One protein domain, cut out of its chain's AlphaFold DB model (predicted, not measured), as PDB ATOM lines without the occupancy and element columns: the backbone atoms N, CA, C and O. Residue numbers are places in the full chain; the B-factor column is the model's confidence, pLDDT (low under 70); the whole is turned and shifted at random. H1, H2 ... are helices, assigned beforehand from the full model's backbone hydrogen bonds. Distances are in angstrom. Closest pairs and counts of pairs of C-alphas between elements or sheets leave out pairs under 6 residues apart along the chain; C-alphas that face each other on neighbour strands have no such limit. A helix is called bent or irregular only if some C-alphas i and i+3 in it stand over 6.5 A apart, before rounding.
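AT A GLANCE: This is residues 2 to 145 of the 324 residues of an uncharacterized protein of Plasmodium vivax Brazil I (UniProt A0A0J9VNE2). H4, H6 and H5b, one arm of the bent helix H5, form a three-helix core with their centres in a triangle: H5b runs side by side with H4, and H6 packs at a slant on residues 60 to 64 of H4. H5a, the other arm, packs across residues 74 to 78 of H4; H3 packs on both arms, and the short helices H1 and H2 make a corner, their centres the farthest of the elements from the mean of the C-alphas, 18.3 A and 20.5 A, while Leu 9 of H1 comes close to H5b. The printed part has 144 residues with six named helices, H1 to H6 in chain order, and no named strand; the class is all helix, with mostly crossed packing, one of five tilted pairs being shallow. It is compact, with a radius of gyration of the C-alphas of 15.2 A and spans of 44 by 40 by 26 A.

IN THESE COORDINATES: H1 covers residues 9 to 15, 10.1 A long, beginning at C-alpha 9 (7.532, -10.625, 5.397). H2 covers residues 17 to 21, and H3 residues 23 to 30. H4, residues 58 to 78, is 30.1 A long and begins at C-alpha 58 (-12.768, -14.924, -5.376). H5, residues 87 to 111, was assigned as one helix by its hydrogen bonds but is bent: C-alphas 95 and 98 are 8.1 A apart. Its arms are H5a, residues 87 to 95, 15.0 A, and H5b, residues 98 to 111, 19.7 A. H5a is irregular, with C-alphas 88 and 91 7.9 A apart. H6, residues 116 to 129, is 19.8 A long and ends at C-alpha 129 (-13.955, -26.983, 3.806).

HOW THE PARTS SIT: H4 and H5b touch at a shallow tilt of 17 degrees, opposite ways; their closest C-alphas, of Val 74 and Cys 98, are 6.9 A apart. H4 touches H6 with residues 60 to 64 alone, at a steep tilt of 46 degrees, closest at the C-alphas of Val 60 and Leu 122, 5.7 A. H4 touches H5a with residues 74 to 78 alone, about perpendicular at 88 degrees, closest at Ser 78 and Lys 94, whose C-alphas are 4.3 A apart. H3 touches H5b, residues 100 to 104 alone, with the C-alphas of Tyr 28 and Trp 104 closest at 6.5 A. H3 also touches H5a, closest at the C-alphas of Val 23 and Asn 89, 6.8 A. H1 and H2 touch only at the corner, and only just, with 3 pairs of C-alphas within 8 A, the closest those of Lys 13 and Ile 19 at 5.2 A. H1, H3, H4, H5b and H6 have every O i to N i+4 pair within hydrogen-bond range; H2 has 0 of 1 with 2 of 2 O i to N i+3 pairs, and H5a 2 of 5 with 3 of 6.

THE WHOLE: The two C-alphas farthest apart, of Ser 2 and Glu 81, are 46.2 A apart. The printed part has no cut. The link from H3 to H4, 27 residues, is long. Confidence is under 70 at residues 2 to 7 and 39.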
ATOM      1  N   SER A   2      -2.989   7.174   7.290       30.41
ATOM      2  CA  SER A   2      -1.664   6.563   7.196       30.41
ATOM      3  C   SER A   2      -1.660   5.740   5.919       30.41
ATOM      4  O   SER A   2      -2.574   4.945   5.720       30.41
ATOM      5  N   ASN A   3      -0.669   5.938   5.052       32.00
ATOM      6  CA  ASN A   3      -0.304   4.900   4.097       32.00
ATOM      7  C   ASN A   3      -0.154   3.614   4.907       32.00
ATOM      8  O   ASN A   3       0.711   3.590   5.789       32.00
ATOM      9  N   ASP A   4      -1.003   2.614   4.665       44.84
ATOM     10  CA  ASP A   4      -0.790   1.272   5.192       44.84
ATOM     11  C   ASP A   4       0.645   0.900   4.818       44.84
ATOM     12  O   ASP A   4       1.016   0.797   3.644       44.84
ATOM     13  N   LYS A   5       1.511   0.883   5.838       53.91
ATOM     14  CA  LYS A   5       2.901   0.472   5.709       53.91
ATOM     15  C   LYS A   5       2.806  -1.019   5.413       53.91
ATOM     16  O   LYS A   5       2.699  -1.803   6.343       53.91
ATOM     17  N   ASP A   6       2.753  -1.387   4.140       63.22
ATOM     18  CA  ASP A   6       2.780  -2.785   3.732       63.22
ATOM     19  C   ASP A   6       4.068  -3.412   4.290       63.22
ATOM     20  O   ASP A   6       5.174  -3.106   3.847       63.22
ATOM     21  N   SER A   7       3.900  -4.153   5.380       68.75
ATOM     22  CA  SER A   7       4.932  -4.744   6.226       68.75
ATOM     23  C   SER A   7       4.915  -6.264   6.088       68.75
ATOM     24  O   SER A   7       5.060  -6.990   7.073       68.75
ATOM     25  N   SER A   8       4.638  -6.753   4.877       84.69
ATOM     26  CA  SER A   8       4.730  -8.180   4.575       84.69
ATOM     27  C   SER A   8       6.125  -8.721   4.858       84.69
ATOM     28  O   SER A   8       7.106  -7.970   4.837       84.69
ATOM     29  N   LEU A   9       6.229 -10.027   5.112       85.44
ATOM     30  CA  LEU A   9       7.532 -10.625   5.397       85.44
ATOM     31  C   LEU A   9       8.528 -10.400   4.245       85.44
ATOM     32  O   LEU A   9       9.694 -10.101   4.503       85.44
ATOM     33  N   ASP A  10       8.062 -10.434   2.994       86.88
ATOM     34  CA  ASP A  10       8.878 -10.114   1.817       86.88
ATOM     35  C   ASP A  10       9.443  -8.696   1.851       86.88
ATOM     36  O   ASP A  10      10.632  -8.494   1.610       86.88
ATOM     37  N   LYS A  11       8.625  -7.708   2.224       86.56
ATOM     38  CA  LYS A  11       9.069  -6.314   2.336       86.56
ATOM     39  C   LYS A  11      10.050  -6.110   3.479       86.56
ATOM     40  O   LYS A  11      11.006  -5.344   3.350       86.56
ATOM     41  N   ILE A  12       9.853  -6.820   4.588       85.69
ATOM     42  CA  ILE A  12      10.821  -6.821   5.684       85.69
ATOM     43  C   ILE A  12      12.144  -7.442   5.204       85.69
ATOM     44  O   ILE A  12      13.207  -6.904   5.506       85.69
ATOM     45  N   LYS A  13      12.101  -8.525   4.420       87.75
ATOM     46  CA  LYS A  13      13.285  -9.169   3.834       87.75
ATOM     47  C   LYS A  13      14.016  -8.277   2.828       87.75
ATOM     48  O   LYS A  13      15.242  -8.294   2.823       87.75
ATOM     49  N   GLU A  14      13.310  -7.476   2.029       86.50
ATOM     50  CA  GLU A  14      13.923  -6.482   1.129       86.50
ATOM     51  C   GLU A  14      14.757  -5.436   1.885       86.50
ATOM     52  O   GLU A  14      15.808  -5.013   1.404       86.50
ATOM     53  N   GLU A  15      14.311  -5.022   3.075       83.38
ATOM     54  CA  GLU A  15      15.071  -4.087   3.914       83.38
ATOM     55  C   GLU A  15      16.170  -4.798   4.719       83.38
ATOM     56  O   GLU A  15      17.286  -4.294   4.861       83.38
ATOM     57  N   PHE A  16      15.866  -5.982   5.248       81.81
ATOM     58  CA  PHE A  16      16.758  -6.777   6.082       81.81
ATOM     59  C   PHE A  16      17.094  -8.091   5.390       81.81
ATOM     60  O   PHE A  16      16.574  -9.147   5.745       81.81
ATOM     61  N   ASN A  17      18.033  -8.034   4.444       84.62
ATOM     62  CA  ASN A  17      18.429  -9.190   3.630       84.62
ATOM     63  C   ASN A  17      18.808 -10.438   4.445       84.62
ATOM     64  O   ASN A  17      18.642 -11.548   3.955       84.62
ATOM     65  N   PHE A  18      19.270 -10.285   5.693       84.50
ATOM     66  CA  PHE A  18      19.566 -11.425   6.571       84.50
ATOM     67  C   PHE A  18      18.336 -12.300   6.875       84.50
ATOM     68  O   PHE A  18      18.499 -13.452   7.260       84.50
ATOM     69  N   ILE A  19      17.115 -11.779   6.707       88.19
ATOM     70  CA  ILE A  19      15.872 -12.547   6.852       88.19
ATOM     71  C   ILE A  19      15.777 -13.640   5.794       88.19
ATOM     72  O   ILE A  19      15.280 -14.717   6.112       88.19
ATOM     73  N   ALA A  20      16.302 -13.407   4.588       87.62
ATOM     74  CA  ALA A  20      16.274 -14.389   3.506       87.62
ATOM     75  C   ALA A  20      16.959 -15.710   3.893       87.62
ATOM     76  O   ALA A  20      16.523 -16.781   3.482       87.62
ATOM     77  N   ASP A  21      17.993 -15.638   4.734       86.31
ATOM     78  CA  ASP A  21      18.744 -16.809   5.190       86.31
ATOM     79  C   ASP A  21      18.081 -17.522   6.381       86.31
ATOM     80  O   ASP A  21      18.529 -18.597   6.791       86.31
ATOM     81  N   SER A  22      17.016 -16.947   6.952       89.12
ATOM     82  CA  SER A  22      16.313 -17.533   8.092       89.12
ATOM     83  C   SER A  22      15.514 -18.769   7.702       89.12
ATOM     84  O   SER A  22      14.861 -18.811   6.660       89.12
ATOM     85  N   VAL A  23      15.476 -19.743   8.612       91.12
ATOM     86  CA  VAL A  23      14.562 -20.892   8.527       91.12
ATOM     87  C   VAL A  23      13.107 -20.450   8.334       91.12
ATOM     88  O   VAL A  23      12.354 -21.057   7.582       91.12
ATOM     89  N   PHE A  24      12.725 -19.335   8.954       90.62
ATOM     90  CA  PHE A  24      11.381 -18.781   8.871       90.62
ATOM     91  C   PHE A  24      11.008 -18.319   7.474       90.62
ATOM     92  O   PHE A  24       9.924 -18.643   7.004       90.62
ATOM     93  N   TYR A  25      11.896 -17.569   6.821       92.00
ATOM     94  CA  TYR A  25      11.654 -17.091   5.467       92.00
ATOM     95  C   TYR A  25      11.652 -18.247   4.474       92.00
ATOM     96  O   TYR A  25      10.784 -18.287   3.617       92.00
ATOM     97  N   LYS A  26      12.543 -19.231   4.641       93.06
ATOM     98  CA  LYS A  26      12.560 -20.437   3.800       93.06
ATOM     99  C   LYS A  26      11.253 -21.231   3.901       93.06
ATOM    100  O   LYS A  26      10.701 -21.621   2.883       93.06
ATOM    101  N   ILE A  27      10.722 -21.429   5.112       94.50
ATOM    102  CA  ILE A  27       9.407 -22.069   5.304       94.50
ATOM    103  C   ILE A  27       8.280 -21.200   4.726       94.50
ATOM    104  O   ILE A  27       7.352 -21.729   4.125       94.50
ATOM    105  N   TYR A  28       8.346 -19.878   4.910       92.94
ATOM    106  CA  TYR A  28       7.343 -18.954   4.381       92.94
ATOM    107  C   TYR A  28       7.312 -18.955   2.846       92.94
ATOM    108  O   TYR A  28       6.237 -19.030   2.271       92.94
ATOM    109  N   GLU A  29       8.464 -18.906   2.178       92.69
ATOM    110  CA  GLU A  29       8.569 -18.877   0.712       92.69
ATOM    111  C   GLU A  29       7.981 -20.147   0.078       92.69
ATOM    112  O   GLU A  29       7.281 -20.088  -0.933       92.69
ATOM    113  N   GLU A  30       8.163 -21.299   0.728       93.94
ATOM    114  CA  GLU A  30       7.527 -22.555   0.324       93.94
ATOM    115  C   GLU A  30       5.994 -22.453   0.303       93.94
ATOM    116  O   GLU A  30       5.345 -23.099  -0.526       93.94
ATOM    117  N   PHE A  31       5.385 -21.624   1.160       95.12
ATOM    118  CA  PHE A  31       3.935 -21.391   1.189       95.12
ATOM    119  C   PHE A  31       3.376 -20.682  -0.042       95.12
ATOM    120  O   PHE A  31       2.177 -20.814  -0.305       95.12
ATOM    121  N   ASP A  32       4.225 -20.018  -0.822       91.81
ATOM    122  CA  ASP A  32       3.829 -19.334  -2.051       91.81
ATOM    123  C   ASP A  32       3.994 -20.213  -3.305       91.81
ATOM    124  O   ASP A  32       3.533 -19.853  -4.394       91.81
ATOM    125  N   ILE A  33       4.593 -21.401  -3.166       91.50
ATOM    126  CA  ILE A  33       4.700 -22.378  -4.252       91.50
ATOM    127  C   ILE A  33       3.330 -23.014  -4.509       91.50
ATOM    128  O   ILE A  33       2.711 -23.599  -3.616       91.50
ATOM    129  N   SER A  34       2.868 -22.932  -5.761       90.56
ATOM    130  CA  SER A  34       1.627 -23.585  -6.190       90.56
ATOM    131  C   SER A  34       1.705 -25.101  -6.001       90.56
ATOM    132  O   SER A  34       2.714 -25.722  -6.338       90.56
ATOM    133  N   CYS A  35       0.609 -25.704  -5.542       90.44
ATOM    134  CA  CYS A  35       0.503 -27.154  -5.376       90.44
ATOM    135  C   CYS A  35       0.701 -27.911  -6.707       90.44
ATOM    136  O   CYS A  35       1.267 -28.999  -6.714       90.44
ATOM    137  N   ASP A  36       0.337 -27.304  -7.846       86.75
ATOM    138  CA  ASP A  36       0.468 -27.912  -9.182       86.75
ATOM    139  C   ASP A  36       1.927 -28.087  -9.633       86.75
ATOM    140  O   ASP A  36       2.206 -28.767 -10.621       86.75
ATOM    141  N   LEU A  37       2.869 -27.426  -8.949       84.50
ATOM    142  CA  LEU A  37       4.289 -27.477  -9.284       84.50
ATOM    143  C   LEU A  37       5.015 -28.645  -8.619       84.50
ATOM    144  O   LEU A  37       6.172 -28.880  -8.970       84.50
ATOM    145  N   ASN A  38       4.378 -29.376  -7.698       76.12
ATOM    146  CA  ASN A  38       4.990 -30.553  -7.093       76.12
ATOM    147  C   ASN A  38       4.627 -31.825  -7.886       76.12
ATOM    148  O   ASN A  38       3.491 -32.290  -7.820       76.12
ATOM    149  N   PRO A  39       5.568 -32.428  -8.638       68.12
ATOM    150  CA  PRO A  39       5.284 -33.637  -9.404       68.12
ATOM    151  C   PRO A  39       5.245 -34.906  -8.538       68.12
ATOM    152  O   PRO A  39       4.873 -35.962  -9.045       68.12
ATOM    153  N   TYR A  40       5.672 -34.837  -7.272       76.31
ATOM    154  CA  TYR A  40       5.914 -36.015  -6.434       76.31
ATOM    155  C   TYR A  40       4.701 -36.422  -5.589       76.31
ATOM    156  O   TYR A  40       4.535 -37.607  -5.298       76.31
ATOM    157  N   ASP A  41       3.798 -35.488  -5.280       82.31
ATOM    158  CA  ASP A  41       2.637 -35.741  -4.419       82.31
ATOM    159  C   ASP A  41       1.353 -36.119  -5.183       82.31
ATOM    160  O   ASP A  41       0.296 -36.278  -4.577       82.31
ATOM    161  N   ASN A  42       1.426 -36.280  -6.511       83.19
ATOM    162  CA  ASN A  42       0.276 -36.542  -7.390       83.19
ATOM    163  C   ASN A  42      -0.892 -35.555  -7.182       83.19
ATOM    164  O   ASN A  42      -2.058 -35.960  -7.220       83.19
ATOM    165  N   SER A  43      -0.582 -34.279  -6.937       86.69
ATOM    166  CA  SER A  43      -1.555 -33.223  -6.643       86.69
ATOM    167  C   SER A  43      -2.348 -33.456  -5.352       86.69
ATOM    168  O   SER A  43      -3.414 -32.868  -5.173       86.69
ATOM    169  N   ALA A  44      -1.857 -34.288  -4.427       88.56
ATOM    170  CA  ALA A  44      -2.536 -34.546  -3.158       88.56
ATOM    171  C   ALA A  44      -2.607 -33.302  -2.257       88.56
ATOM    172  O   ALA A  44      -3.570 -33.148  -1.507       88.56
ATOM    173  N   SER A  45      -1.634 -32.388  -2.370       92.56
ATOM    174  CA  SER A  45      -1.689 -31.083  -1.701       92.56
ATOM    175  C   SER A  45      -2.650 -30.095  -2.370       92.56
ATOM    176  O   SER A  45      -2.987 -29.070  -1.775       92.56
ATOM    177  N   CYS A  46      -3.140 -30.375  -3.581       93.44
ATOM    178  CA  CYS A  46      -4.077 -29.483  -4.247       93.44
ATOM    179  C   CYS A  46      -5.503 -29.635  -3.696       93.44
ATOM    180  O   CYS A  46      -5.993 -30.750  -3.501       93.44
ATOM    181  N   PRO A  47      -6.210 -28.515  -3.468       92.00
ATOM    182  CA  PRO A  47      -7.590 -28.553  -3.013       92.00
ATOM    183  C   PRO A  47      -8.502 -29.180  -4.075       92.00
ATOM    184  O   PRO A  47      -8.304 -28.950  -5.270       92.00
ATOM    185  N   PRO A  48      -9.553 -29.910  -3.666       87.50
ATOM    186  CA  PRO A  48     -10.531 -30.443  -4.605       87.50
ATOM    187  C   PRO A  48     -11.343 -29.316  -5.256       87.50
ATOM    188  O   PRO A  48     -11.601 -28.280  -4.636       87.50
ATOM    189  N   ASP A  49     -11.856 -29.563  -6.465       81.19
ATOM    190  CA  ASP A  49     -12.719 -28.617  -7.192       81.19
ATOM    191  C   ASP A  49     -13.936 -28.168  -6.369       81.19
ATOM    192  O   ASP A  49     -14.382 -27.031  -6.472       81.19
ATOM    193  N   SER A  50     -14.442 -29.028  -5.479       77.62
ATOM    194  CA  SER A  50     -15.574 -28.728  -4.594       77.62
ATOM    195  C   SER A  50     -15.325 -27.592  -3.596       77.62
ATOM    196  O   SER A  50     -16.267 -27.162  -2.937       77.62
ATOM    197  N   LEU A  51     -14.082 -27.124  -3.440       82.56
ATOM    198  CA  LEU A  51     -13.747 -25.959  -2.616       82.56
ATOM    199  C   LEU A  51     -14.164 -24.631  -3.282       82.56
ATOM    200  O   LEU A  51     -14.092 -23.577  -2.656       82.56
ATOM    201  N   SER A  52     -14.606 -24.653  -4.547       73.38
ATOM    202  CA  SER A  52     -15.225 -23.493  -5.189       73.38
ATOM    203  C   SER A  52     -16.689 -23.342  -4.755       73.38
ATOM    204  O   SER A  52     -17.578 -23.991  -5.310       73.38
ATOM    205  N   ASP A  53     -16.943 -22.470  -3.782       74.88
ATOM    206  CA  ASP A  53     -18.293 -22.052  -3.392       74.88
ATOM    207  C   ASP A  53     -18.604 -20.681  -4.007       74.88
ATOM    208  O   ASP A  53     -17.906 -19.704  -3.751       74.88
ATOM    209  N   SER A  54     -19.661 -20.592  -4.819       70.75
ATOM    210  CA  SER A  54     -20.060 -19.345  -5.487       70.75
ATOM    211  C   SER A  54     -20.540 -18.248  -4.532       70.75
ATOM    212  O   SER A  54     -20.725 -17.109  -4.963       70.75
ATOM    213  N   THR A  55     -20.751 -18.571  -3.253       80.50
ATOM    214  CA  THR A  55     -21.105 -17.615  -2.198       80.50
ATOM    215  C   THR A  55     -19.892 -16.953  -1.542       80.50
ATOM    216  O   THR A  55     -20.068 -15.973  -0.821       80.50
ATOM    217  N   ILE A  56     -18.677 -17.445  -1.806       86.50
ATOM    218  CA  ILE A  56     -17.424 -16.909  -1.267       86.50
ATOM    219  C   ILE A  56     -16.772 -16.011  -2.322       86.50
ATOM    220  O   ILE A  56     -16.737 -16.336  -3.509       86.50
ATOM    221  N   SER A  57     -16.228 -14.868  -1.906       91.94
ATOM    222  CA  SER A  57     -15.514 -13.988  -2.832       91.94
ATOM    223  C   SER A  57     -14.253 -14.646  -3.417       91.94
ATOM    224  O   SER A  57     -13.547 -15.402  -2.750       91.94
ATOM    225  N   GLU A  58     -13.913 -14.322  -4.669       92.12
ATOM    226  CA  GLU A  58     -12.768 -14.924  -5.376       92.12
ATOM    227  C   GLU A  58     -11.437 -14.745  -4.622       92.12
ATOM    228  O   GLU A  58     -10.642 -15.683  -4.530       92.12
ATOM    229  N   LYS A  59     -11.218 -13.568  -4.012       93.69
ATOM    230  CA  LYS A  59     -10.051 -13.309  -3.147       93.69
ATOM    231  C   LYS A  59      -9.956 -14.337  -2.011       93.69
ATOM    232  O   LYS A  59      -8.875 -14.867  -1.759       93.69
ATOM    233  N   VAL A  60     -11.077 -14.615  -1.346       96.12
ATOM    234  CA  VAL A  60     -11.152 -15.541  -0.210       96.12
ATOM    235  C   VAL A  60     -11.021 -16.990  -0.676       96.12
ATOM    236  O   VAL A  60     -10.258 -17.736  -0.070       96.12
ATOM    237  N   ILE A  61     -11.663 -17.383  -1.782       95.06
ATOM    238  CA  ILE A  61     -11.511 -18.730  -2.366       95.06
ATOM    239  C   ILE A  61     -10.043 -19.019  -2.680       95.06
ATOM    240  O   ILE A  61      -9.531 -20.077  -2.321       95.06
ATOM    241  N   ASN A  62      -9.347 -18.082  -3.327       94.19
ATOM    242  CA  ASN A  62      -7.941 -18.267  -3.679       94.19
ATOM    243  C   ASN A  62      -7.057 -18.404  -2.431       94.19
ATOM    244  O   ASN A  62      -6.158 -19.246  -2.406       94.19
ATOM    245  N   LEU A  63      -7.341 -17.642  -1.368       96.50
ATOM    246  CA  LEU A  63      -6.630 -17.771  -0.096       96.50
ATOM    247  C   LEU A  63      -6.936 -19.101   0.615       96.50
ATOM    248  O   LEU A  63      -6.018 -19.725   1.139       96.50
ATOM    249  N   LEU A  64      -8.185 -19.577   0.590       96.38
ATOM    250  CA  LEU A  64      -8.569 -20.883   1.138       96.38
ATOM    251  C   LEU A  64      -7.886 -22.039   0.402       96.38
ATOM    252  O   LEU A  64      -7.425 -22.979   1.042       96.38
ATOM    253  N   LYS A  65      -7.781 -21.963  -0.929       95.31
ATOM    254  CA  LYS A  65      -7.059 -22.952  -1.741       95.31
ATOM    255  C   LYS A  65      -5.585 -23.042  -1.350       95.31
ATOM    256  O   LYS A  65      -5.065 -24.138  -1.153       95.31
ATOM    257  N   ALA A  66      -4.933 -21.893  -1.188       96.25
ATOM    258  CA  ALA A  66      -3.548 -21.845  -0.737       96.25
ATOM    259  C   ALA A  66      -3.409 -22.344   0.716       96.25
ATOM    260  O   ALA A  66      -2.540 -23.163   0.999       96.25
ATOM    261  N   LEU A  67      -4.319 -21.960   1.620       97.31
ATOM    262  CA  LEU A  67      -4.339 -22.454   3.001       97.31
ATOM    263  C   LEU A  67      -4.522 -23.977   3.080       97.31
ATOM    264  O   LEU A  67      -3.853 -24.617   3.886       97.31
ATOM    265  N   TYR A  68      -5.391 -24.559   2.246       96.44
ATOM    266  CA  TYR A  68      -5.571 -26.009   2.137       96.44
ATOM    267  C   TYR A  68      -4.243 -26.694   1.808       96.44
ATOM    268  O   TYR A  68      -3.810 -27.581   2.544       96.44
ATOM    269  N   SER A  69      -3.581 -26.241   0.736       96.00
ATOM    270  CA  SER A  69      -2.297 -26.799   0.302       96.00
ATOM    271  C   SER A  69      -1.240 -26.664   1.387       96.00
ATOM    272  O   SER A  69      -0.569 -27.627   1.751       96.00
ATOM    273  N   ASN A  70      -1.129 -25.484   1.988       97.38
ATOM    274  CA  ASN A  70      -0.108 -25.214   2.991       97.38
ATOM    275  C   ASN A  70      -0.331 -26.045   4.260       97.38
ATOM    276  O   ASN A  70       0.626 -26.596   4.801       97.38
ATOM    277  N   LEU A  71      -1.584 -26.219   4.696       97.56
ATOM    278  CA  LEU A  71      -1.924 -27.094   5.818       97.56
ATOM    279  C   LEU A  71      -1.588 -28.559   5.522       97.56
ATOM    280  O   LEU A  71      -1.022 -29.229   6.386       97.56
ATOM    281  N   TYR A  72      -1.902 -29.039   4.313       96.12
ATOM    282  CA  TYR A  72      -1.543 -30.386   3.873       96.12
ATOM    283  C   TYR A  72      -0.035 -30.603   3.976       96.12
ATOM    284  O   TYR A  72       0.429 -31.492   4.688       96.12
ATOM    285  N   ARG A  73       0.744 -29.733   3.333       95.75
ATOM    286  CA  ARG A  73       2.201 -29.869   3.277       95.75
ATOM    287  C   ARG A  73       2.827 -29.828   4.666       95.75
ATOM    288  O   ARG A  73       3.674 -30.667   4.968       95.75
ATOM    289  N   VAL A  74       2.377 -28.920   5.538       97.12
ATOM    290  CA  VAL A  74       2.842 -28.854   6.935       97.12
ATOM    291  C   VAL A  74       2.519 -30.144   7.684       97.12
ATOM    292  O   VAL A  74       3.405 -30.675   8.351       97.12
ATOM    293  N   TYR A  75       1.294 -30.665   7.573       97.00
ATOM    294  CA  TYR A  75       0.884 -31.882   8.277       97.00
ATOM    295  C   TYR A  75       1.705 -33.100   7.849       97.00
ATOM    296  O   TYR A  75       2.296 -33.766   8.698       97.00
ATOM    297  N   PHE A  76       1.770 -33.387   6.548       95.00
ATOM    298  CA  PHE A  76       2.433 -34.596   6.054       95.00
ATOM    299  C   PHE A  76       3.955 -34.538   6.259       95.00
ATOM    300  O   PHE A  76       4.561 -35.546   6.623       95.00
ATOM    301  N   THR A  77       4.566 -33.351   6.152       95.38
ATOM    302  CA  THR A  77       5.986 -33.154   6.513       95.38
ATOM    303  C   THR A  77       6.216 -33.385   8.006       95.38
ATOM    304  O   THR A  77       7.173 -34.041   8.413       95.38
ATOM    305  N   SER A  78       5.323 -32.866   8.853       95.31
ATOM    306  CA  SER A  78       5.489 -32.943  10.306       95.31
ATOM    307  C   SER A  78       5.288 -34.351  10.874       95.31
ATOM    308  O   SER A  78       5.784 -34.643  11.960       95.31
ATOM    309  N   ASN A  79       4.566 -35.217  10.158       94.06
ATOM    310  CA  ASN A  79       4.332 -36.614  10.539       94.06
ATOM    311  C   ASN A  79       5.296 -37.603   9.860       94.06
ATOM    312  O   ASN A  79       5.076 -38.808   9.948       94.06
ATOM    313  N   ASP A  80       6.364 -37.118   9.214       90.62
ATOM    314  CA  ASP A  80       7.352 -37.951   8.507       90.62
ATOM    315  C   ASP A  80       6.750 -38.815   7.381       90.62
ATOM    316  O   ASP A  80       7.303 -39.848   7.001       90.62
ATOM    317  N   GLU A  81       5.615 -38.392   6.823       88.94
ATOM    318  CA  GLU A  81       4.932 -39.121   5.749       88.94
ATOM    319  C   GLU A  81       5.473 -38.759   4.361       88.94
ATOM    320  O   GLU A  81       5.342 -39.533   3.414       88.94
ATOM    321  N   THR A  82       6.118 -37.598   4.242       85.56
ATOM    322  CA  THR A  82       6.772 -37.125   3.019       85.56
ATOM    323  C   THR A  82       7.935 -36.190   3.348       85.56
ATOM    324  O   THR A  82       7.949 -35.514   4.377       85.56
ATOM    325  N   ASN A  83       8.910 -36.147   2.444       85.25
ATOM    326  CA  ASN A  83      10.003 -35.181   2.402       85.25
ATOM    327  C   ASN A  83       9.995 -34.358   1.099       85.25
ATOM    328  O   ASN A  83      11.002 -33.745   0.752       85.25
ATOM    329  N   ASP A  84       8.867 -34.347   0.383       88.94
ATOM    330  CA  ASP A  84       8.708 -33.670  -0.910       88.94
ATOM    331  C   ASP A  84       8.587 -32.144  -0.777       88.94
ATOM    332  O   ASP A  84       8.617 -31.428  -1.778       88.94
ATOM    333  N   TYR A  85       8.429 -31.640   0.449       91.62
ATOM    334  CA  TYR A  85       8.229 -30.227   0.761       91.62
ATOM    335  C   TYR A  85       9.302 -29.721   1.730       91.62
ATOM    336  O   TYR A  85       9.870 -30.489   2.506       91.62
ATOM    337  N   PHE A  86       9.545 -28.408   1.724       92.75
ATOM    338  CA  PHE A  86      10.404 -27.692   2.684       92.75
ATOM    339  C   PHE A  86      11.894 -28.077   2.712       92.75
ATOM    340  O   PHE A  86      12.653 -27.506   3.504       92.75
ATOM    341  N   GLY A  87      12.338 -28.983   1.836       90.25
ATOM    342  CA  GLY A  87      13.744 -29.306   1.595       90.25
ATOM    343  C   GLY A  87      14.517 -29.640   2.873       90.25
ATOM    344  O   GLY A  87      14.221 -30.600   3.572       90.25
ATOM    345  N   GLU A  88      15.532 -28.838   3.186       91.62
ATOM    346  CA  GLU A  88      16.399 -29.035   4.360       91.62
ATOM    347  C   GLU A  88      15.704 -28.700   5.694       91.62
ATOM    348  O   GLU A  88      16.200 -29.074   6.753       91.62
ATOM    349  N   ASN A  89      14.564 -27.998   5.659       94.25
ATOM    350  CA  ASN A  89      13.899 -27.435   6.840       94.25
ATOM    351  C   ASN A  89      12.815 -28.366   7.424       94.25
ATOM    352  O   ASN A  89      11.986 -27.923   8.219       94.25
ATOM    353  N   ILE A  90      12.780 -29.646   7.037       94.62
ATOM    354  CA  ILE A  90      11.763 -30.623   7.482       94.62
ATOM    355  C   ILE A  90      11.683 -30.703   9.013       94.62
ATOM    356  O   ILE A  90      10.594 -30.672   9.591       94.62
ATOM    357  N   ASP A  91      12.834 -30.760   9.687       94.56
ATOM    358  CA  ASP A  91      12.882 -30.855  11.150       94.56
ATOM    359  C   ASP A  91      12.410 -29.572  11.846       94.56
ATOM    360  O   ASP A  91      11.880 -29.625  12.959       94.56
ATOM    361  N   ASP A  92      12.553 -28.424  11.187       94.75
ATOM    362  CA  ASP A  92      12.031 -27.156  11.678       94.75
ATOM    363  C   ASP A  92      10.511 -27.088  11.494       94.75
ATOM    364  O   ASP A  92       9.789 -26.723  12.424       94.75
ATOM    365  N   VAL A  93       9.987 -27.530  10.346       96.12
ATOM    366  CA  VAL A  93       8.538 -27.583  10.075       96.12
ATOM    367  C   VAL A  93       7.797 -28.402  11.132       96.12
ATOM    368  O   VAL A  93       6.757 -27.955  11.614       96.12
ATOM    369  N   LYS A  94       8.370 -29.517  11.599       94.25
ATOM    370  CA  LYS A  94       7.808 -30.313  12.710       94.25
ATOM    371  C   LYS A  94       7.573 -29.507  13.986       94.25
ATOM    372  O   LYS A  94       6.670 -29.814  14.761       94.25
ATOM    373  N   LYS A  95       8.411 -28.502  14.244       92.88
ATOM    374  CA  LYS A  95       8.396 -27.724  15.488       92.88
ATOM    375  C   LYS A  95       7.628 -26.413  15.350       92.88
ATOM    376  O   LYS A  95       6.974 -25.995  16.303       92.88
ATOM    377  N   ILE A  96       7.716 -25.758  14.191       93.12
ATOM    378  CA  ILE A  96       7.204 -24.393  13.982       93.12
ATOM    379  C   ILE A  96       6.287 -24.237  12.764       93.12
ATOM    380  O   ILE A  96       5.765 -23.145  12.538       93.12
ATOM    381  N   GLY A  97       6.029 -25.302  12.004       95.06
ATOM    382  CA  GLY A  97       5.259 -25.258  10.758       95.06
ATOM    383  C   GLY A  97       3.866 -24.655  10.931       95.06
ATOM    384  O   GLY A  97       3.509 -23.729  10.208       95.06
ATOM    385  N   CYS A  98       3.102 -25.086  11.940       95.81
ATOM    386  CA  CYS A  98       1.780 -24.508  12.217       95.81
ATOM    387  C   CYS A  98       1.841 -23.030  12.633       95.81
ATOM    388  O   CYS A  98       0.968 -22.247  12.256       95.81
ATOM    389  N   ILE A  99       2.864 -22.634  13.396       93.50
ATOM    390  CA  ILE A  99       3.039 -21.245  13.842       93.50
ATOM    391  C   ILE A  99       3.284 -20.343  12.628       93.50
ATOM    392  O   ILE A  99       2.642 -19.303  12.477       93.50
ATOM    393  N   TYR A 100       4.158 -20.774  11.722       93.44
ATOM    394  CA  TYR A 100       4.490 -20.005  10.527       93.44
ATOM    395  C   TYR A 100       3.416 -20.075   9.443       93.44
ATOM    396  O   TYR A 100       3.229 -19.093   8.730       93.44
ATOM    397  N   LEU A 101       2.626 -21.149   9.382       97.44
ATOM    398  CA  LEU A 101       1.421 -21.202   8.552       97.44
ATOM    399  C   LEU A 101       0.399 -20.138   8.975       97.44
ATOM    400  O   LEU A 101      -0.181 -19.461   8.126       97.44
ATOM    401  N   LYS A 102       0.197 -19.950  10.286       96.31
ATOM    402  CA  LYS A 102      -0.662 -18.873  10.805       96.31
ATOM    403  C   LYS A 102      -0.109 -17.503  10.466       96.31
ATOM    404  O   LYS A 102      -0.869 -16.636  10.045       96.31
ATOM    405  N   TYR A 103       1.198 -17.310  10.643       95.12
ATOM    406  CA  TYR A 103       1.831 -16.050  10.281       95.12
ATOM    407  C   TYR A 103       1.634 -15.735   8.794       95.12
ATOM    408  O   TYR A 103       1.152 -14.651   8.479       95.12
ATOM    409  N   TRP A 104       1.907 -16.695   7.904       97.19
ATOM    410  CA  TRP A 104       1.657 -16.557   6.470       97.19
ATOM    411  C   TRP A 104       0.193 -16.217   6.185       97.19
ATOM    412  O   TRP A 104      -0.074 -15.235   5.502       97.19
ATOM    413  N   LEU A 105      -0.768 -16.930   6.784       97.75
ATOM    414  CA  LEU A 105      -2.191 -16.648   6.586       97.75
ATOM    415  C   LEU A 105      -2.546 -15.206   6.980       97.75
ATOM    416  O   LEU A 105      -3.197 -14.498   6.214       97.75
ATOM    417  N   TYR A 106      -2.111 -14.755   8.157       96.94
ATOM    418  CA  TYR A 106      -2.385 -13.399   8.640       96.94
ATOM    419  C   TYR A 106      -1.679 -12.331   7.808       96.94
ATOM    420  O   TYR A 106      -2.246 -11.263   7.574       96.94
ATOM    421  N   ASP A 107      -0.479 -12.626   7.316       95.38
ATOM    422  CA  ASP A 107       0.223 -11.748   6.396       95.38
ATOM    423  C   ASP A 107      -0.518 -11.615   5.061       95.38
ATOM    424  O   ASP A 107      -0.732 -10.496   4.604       95.38
ATOM    425  N   GLN A 108      -1.014 -12.724   4.502       95.88
ATOM    426  CA  GLN A 108      -1.807 -12.740   3.270       95.88
ATOM    427  C   GLN A 108      -3.157 -12.022   3.415       95.88
ATOM    428  O   GLN A 108      -3.580 -11.339   2.484       95.88
ATOM    429  N   ILE A 109      -3.837 -12.135   4.563       96.44
ATOM    430  CA  ILE A 109      -5.081 -11.384   4.828       96.44
ATOM    431  C   ILE A 109      -4.818  -9.878   4.746       96.44
ATOM    432  O   ILE A 109      -5.574  -9.147   4.106       96.44
ATOM    433  N   VAL A 110      -3.735  -9.416   5.378       94.56
ATOM    434  CA  VAL A 110      -3.381  -7.993   5.422       94.56
ATOM    435  C   VAL A 110      -2.845  -7.508   4.073       94.56
ATOM    436  O   VAL A 110      -3.253  -6.447   3.613       94.56
ATOM    437  N   SER A 111      -1.962  -8.265   3.416       91.81
ATOM    438  CA  SER A 111      -1.320  -7.857   2.157       91.81
ATOM    439  C   SER A 111      -2.273  -7.869   0.960       91.81
ATOM    440  O   SER A 111      -2.152  -7.035   0.065       91.81
ATOM    441  N   LYS A 112      -3.262  -8.773   0.942       92.50
ATOM    442  CA  LYS A 112      -4.320  -8.808  -0.087       92.50
ATOM    443  C   LYS A 112      -5.469  -7.830   0.184       92.50
ATOM    444  O   LYS A 112      -6.417  -7.785  -0.615       92.50
ATOM    445  N   ASP A 113      -5.374  -7.068   1.275       93.50
ATOM    446  CA  ASP A 113      -6.350  -6.065   1.700       93.50
ATOM    447  C   ASP A 113      -7.765  -6.661   1.760       93.50
ATOM    448  O   ASP A 113      -8.662  -6.288   0.997       93.50
ATOM    449  N   LEU A 114      -7.920  -7.709   2.581       95.62
ATOM    450  CA  LEU A 114      -9.229  -8.291   2.878       95.62
ATOM    451  C   LEU A 114      -9.979  -7.397   3.866       95.62
ATOM    452  O   LEU A 114      -9.440  -7.010   4.906       95.62
ATOM    453  N   ASP A 115     -11.245  -7.122   3.564       95.88
ATOM    454  CA  ASP A 115     -12.142  -6.419   4.480       95.88
ATOM    455  C   ASP A 115     -12.742  -7.354   5.553       95.88
ATOM    456  O   ASP A 115     -12.558  -8.574   5.534       95.88
ATOM    457  N   GLU A 116     -13.475  -6.787   6.513       96.25
ATOM    458  CA  GLU A 116     -14.091  -7.547   7.610       96.25
ATOM    459  C   GLU A 116     -15.066  -8.634   7.124       96.25
ATOM    460  O   GLU A 116     -15.089  -9.730   7.687       96.25
ATOM    461  N   SER A 117     -15.839  -8.374   6.062       96.12
ATOM    462  CA  SER A 117     -16.760  -9.366   5.491       96.12
ATOM    463  C   SER A 117     -15.985 -10.538   4.900       96.12
ATOM    464  O   SER A 117     -16.333 -11.695   5.126       96.12
ATOM    465  N   GLN A 118     -14.895 -10.248   4.192       97.31
ATOM    466  CA  GLN A 118     -14.027 -11.257   3.593       97.31
ATOM    467  C   GLN A 118     -13.276 -12.079   4.643       97.31
ATOM    468  O   GLN A 118     -13.089 -13.281   4.465       97.31
ATOM    469  N   VAL A 119     -12.880 -11.471   5.763       97.44
ATOM    470  CA  VAL A 119     -12.308 -12.203   6.904       97.44
ATOM    471  C   VAL A 119     -13.335 -13.170   7.507       97.44
ATOM    472  O   VAL A 119     -13.007 -14.326   7.774       97.44
ATOM    473  N   ILE A 120     -14.594 -12.747   7.659       96.12
ATOM    474  CA  ILE A 120     -15.680 -13.626   8.127       96.12
ATOM    475  C   ILE A 120     -15.927 -14.772   7.132       96.12
ATOM    476  O   ILE A 120     -16.095 -15.924   7.542       96.12
ATOM    477  N   GLU A 121     -15.951 -14.485   5.826       95.88
ATOM    478  CA  GLU A 121     -16.044 -15.505   4.771       95.88
ATOM    479  C   GLU A 121     -14.888 -16.509   4.855       95.88
ATOM    480  O   GLU A 121     -15.119 -17.715   4.770       95.88
ATOM    481  N   LEU A 122     -13.661 -16.028   5.076       97.19
ATOM    482  CA  LEU A 122     -12.463 -16.856   5.180       97.19
ATOM    483  C   LEU A 122     -12.567 -17.862   6.327       97.19
ATOM    484  O   LEU A 122     -12.349 -19.053   6.112       97.19
ATOM    485  N   PHE A 123     -12.931 -17.423   7.534       96.44
ATOM    486  CA  PHE A 123     -13.048 -18.341   8.670       96.44
ATOM    487  C   PHE A 123     -14.211 -19.324   8.517       96.44
ATOM    488  O   PHE A 123     -14.065 -20.500   8.856       96.44
ATOM    489  N   LYS A 124     -15.338 -18.893   7.933       94.75
ATOM    490  CA  LYS A 124     -16.439 -19.806   7.585       94.75
ATOM    491  C   LYS A 124     -15.991 -20.868   6.585       94.75
ATOM    492  O   LYS A 124     -16.246 -22.049   6.808       94.75
ATOM    493  N   GLY A 125     -15.300 -20.462   5.521       94.38
ATOM    494  CA  GLY A 125     -14.781 -21.378   4.512       94.38
ATOM    495  C   GLY A 125     -13.738 -22.343   5.079       94.38
ATOM    496  O   GLY A 125     -13.770 -23.533   4.765       94.38
ATOM    497  N   TYR A 126     -12.869 -21.874   5.981       95.69
ATOM    498  CA  TYR A 126     -11.919 -22.727   6.696       95.69
ATOM    499  C   TYR A 126     -12.635 -23.816   7.511       95.69
ATOM    500  O   TYR A 126     -12.326 -24.997   7.351       95.69
ATOM    501  N   GLU A 127     -13.635 -23.463   8.322       94.12
ATOM    502  CA  GLU A 127     -14.393 -24.443   9.116       94.12
ATOM    503  C   GLU A 127     -15.202 -25.424   8.250       94.12
ATOM    504  O   GLU A 127     -15.324 -26.608   8.573       94.12
ATOM    505  N   GLN A 128     -15.764 -24.945   7.140       92.31
ATOM    506  CA  GLN A 128     -16.615 -25.756   6.269       92.31
ATOM    507  C   GLN A 128     -15.820 -26.720   5.388       92.31
ATOM    508  O   GLN A 128     -16.264 -27.856   5.188       92.31
ATOM    509  N   HIS A 129     -14.660 -26.289   4.885       91.94
ATOM    510  CA  HIS A 129     -13.955 -26.983   3.806       91.94
ATOM    511  C   HIS A 129     -12.546 -27.471   4.157       91.94
ATOM    512  O   HIS A 129     -12.018 -28.301   3.422       91.94
ATOM    513  N   ILE A 130     -11.936 -27.000   5.253       94.75
ATOM    514  CA  ILE A 130     -10.538 -27.317   5.596       94.75
ATOM    515  C   ILE A 130     -10.443 -28.024   6.952       94.75
ATOM    516  O   ILE A 130      -9.896 -29.128   7.026       94.75
ATOM    517  N   ASN A 131     -10.996 -27.443   8.021       95.25
ATOM    518  CA  ASN A 131     -10.797 -27.925   9.391       95.25
ATOM    519  C   ASN A 131     -11.370 -29.343   9.613       95.25
ATOM    520  O   ASN A 131     -12.582 -29.539   9.740       95.25
ATOM    521  N   GLY A 132     -10.490 -30.351   9.646       93.38
ATOM    522  CA  GLY A 132     -10.866 -31.769   9.734       93.38
ATOM    523  C   GLY A 132     -11.606 -32.298   8.499       93.38
ATOM    524  O   GLY A 132     -12.370 -33.260   8.602       93.38
ATOM    525  N   LYS A 133     -11.451 -31.631   7.347       93.44
ATOM    526  CA  LYS A 133     -12.056 -32.014   6.058       93.44
ATOM    527  C   LYS A 133     -11.045 -32.572   5.066       93.44
ATOM    528  O   LYS A 133     -11.435 -33.277   4.138       93.44
ATOM    529  N   ILE A 134      -9.764 -32.280   5.272       92.56
ATOM    530  CA  ILE A 134      -8.672 -32.926   4.552       92.56
ATOM    531  C   ILE A 134      -8.514 -34.338   5.116       92.56
ATOM    532  O   ILE A 134      -8.525 -34.531   6.331       92.56
ATOM    533  N   ARG A 135      -8.419 -35.336   4.235       90.25
ATOM    534  CA  ARG A 135      -8.236 -36.734   4.637       90.25
ATOM    535  C   ARG A 135      -6.970 -36.865   5.493       90.25
ATOM    536  O   ARG A 135      -5.980 -36.211   5.203       90.25
ATOM    537  N   GLU A 136      -7.028 -37.708   6.526       92.44
ATOM    538  CA  GLU A 136      -5.940 -37.993   7.487       92.44
ATOM    539  C   GLU A 136      -5.562 -36.835   8.428       92.44
ATOM    540  O   GLU A 136      -5.221 -37.093   9.582       92.44
ATOM    541  N   ILE A 137      -5.762 -35.576   8.032       95.25
ATOM    542  CA  ILE A 137      -5.506 -34.418   8.897       95.25
ATOM    543  C   ILE A 137      -6.603 -34.298   9.968       95.25
ATOM    544  O   ILE A 137      -7.781 -34.107   9.638       95.25
ATOM    545  N   PRO A 138      -6.262 -34.375  11.269       95.25
ATOM    546  CA  PRO A 138      -7.243 -34.257  12.329       95.25
ATOM    547  C   PRO A 138      -7.800 -32.835  12.396       95.25
ATOM    548  O   PRO A 138      -7.136 -31.851  12.053       95.25
ATOM    549  N   LYS A 139      -9.031 -32.729  12.902       95.31
ATOM    550  CA  LYS A 139      -9.608 -31.434  13.250       95.31
ATOM    551  C   LYS A 139      -8.669 -30.702  14.217       95.31
ATOM    552  O   LYS A 139      -8.121 -31.316  15.131       95.31
ATOM    553  N   ASP A 140      -8.505 -29.404  13.999       92.25
ATOM    554  CA  ASP A 140      -7.730 -28.491  14.834       92.25
ATOM    555  C   ASP A 140      -6.209 -28.771  14.870       92.25
ATOM    556  O   ASP A 140      -5.536 -28.252  15.754       92.25
ATOM    557  N   TYR A 141      -5.633 -29.498  13.891       93.44
ATOM    558  CA  TYR A 141      -4.186 -29.808  13.836       93.44
ATOM    559  C   TYR A 141      -3.276 -28.583  14.050       93.44
ATOM    560  O   TYR A 141      -2.416 -28.600  14.926       93.44
ATOM    561  N   CYS A 142      -3.505 -27.497  13.301       94.62
ATOM    562  CA  CYS A 142      -2.850 -26.205  13.538       94.62
ATOM    563  C   CYS A 142      -3.742 -25.203  14.290       94.62
ATOM    564  O   CYS A 142      -3.313 -24.080  14.503       94.62
ATOM    565  N   ASN A 143      -4.973 -25.558  14.667       91.31
ATOM    566  CA  ASN A 143      -5.941 -24.721  15.392       91.31
ATOM    567  C   ASN A 143      -5.986 -23.224  14.984       91.31
ATOM    568  O   ASN A 143      -5.447 -22.343  15.664       91.31
ATOM    569  N   ILE A 144      -6.651 -22.904  13.873       94.62
ATOM    570  CA  ILE A 144      -6.825 -21.520  13.413       94.62
ATOM    571  C   ILE A 144      -8.162 -20.962  13.932       94.62
ATOM    572  O   ILE A 144      -9.185 -21.042  13.265       94.62
ATOM    573  N   ASN A 145      -8.149 -20.396  15.141       92.12
ATOM    574  CA  ASN A 145      -9.296 -19.685  15.715       92.12
ATOM    575  C   ASN A 145      -9.699 -18.464  14.867       92.12
ATOM    576  O   ASN A 145      -8.826 -17.729  14.400       92.12
TER     577      ASN A 145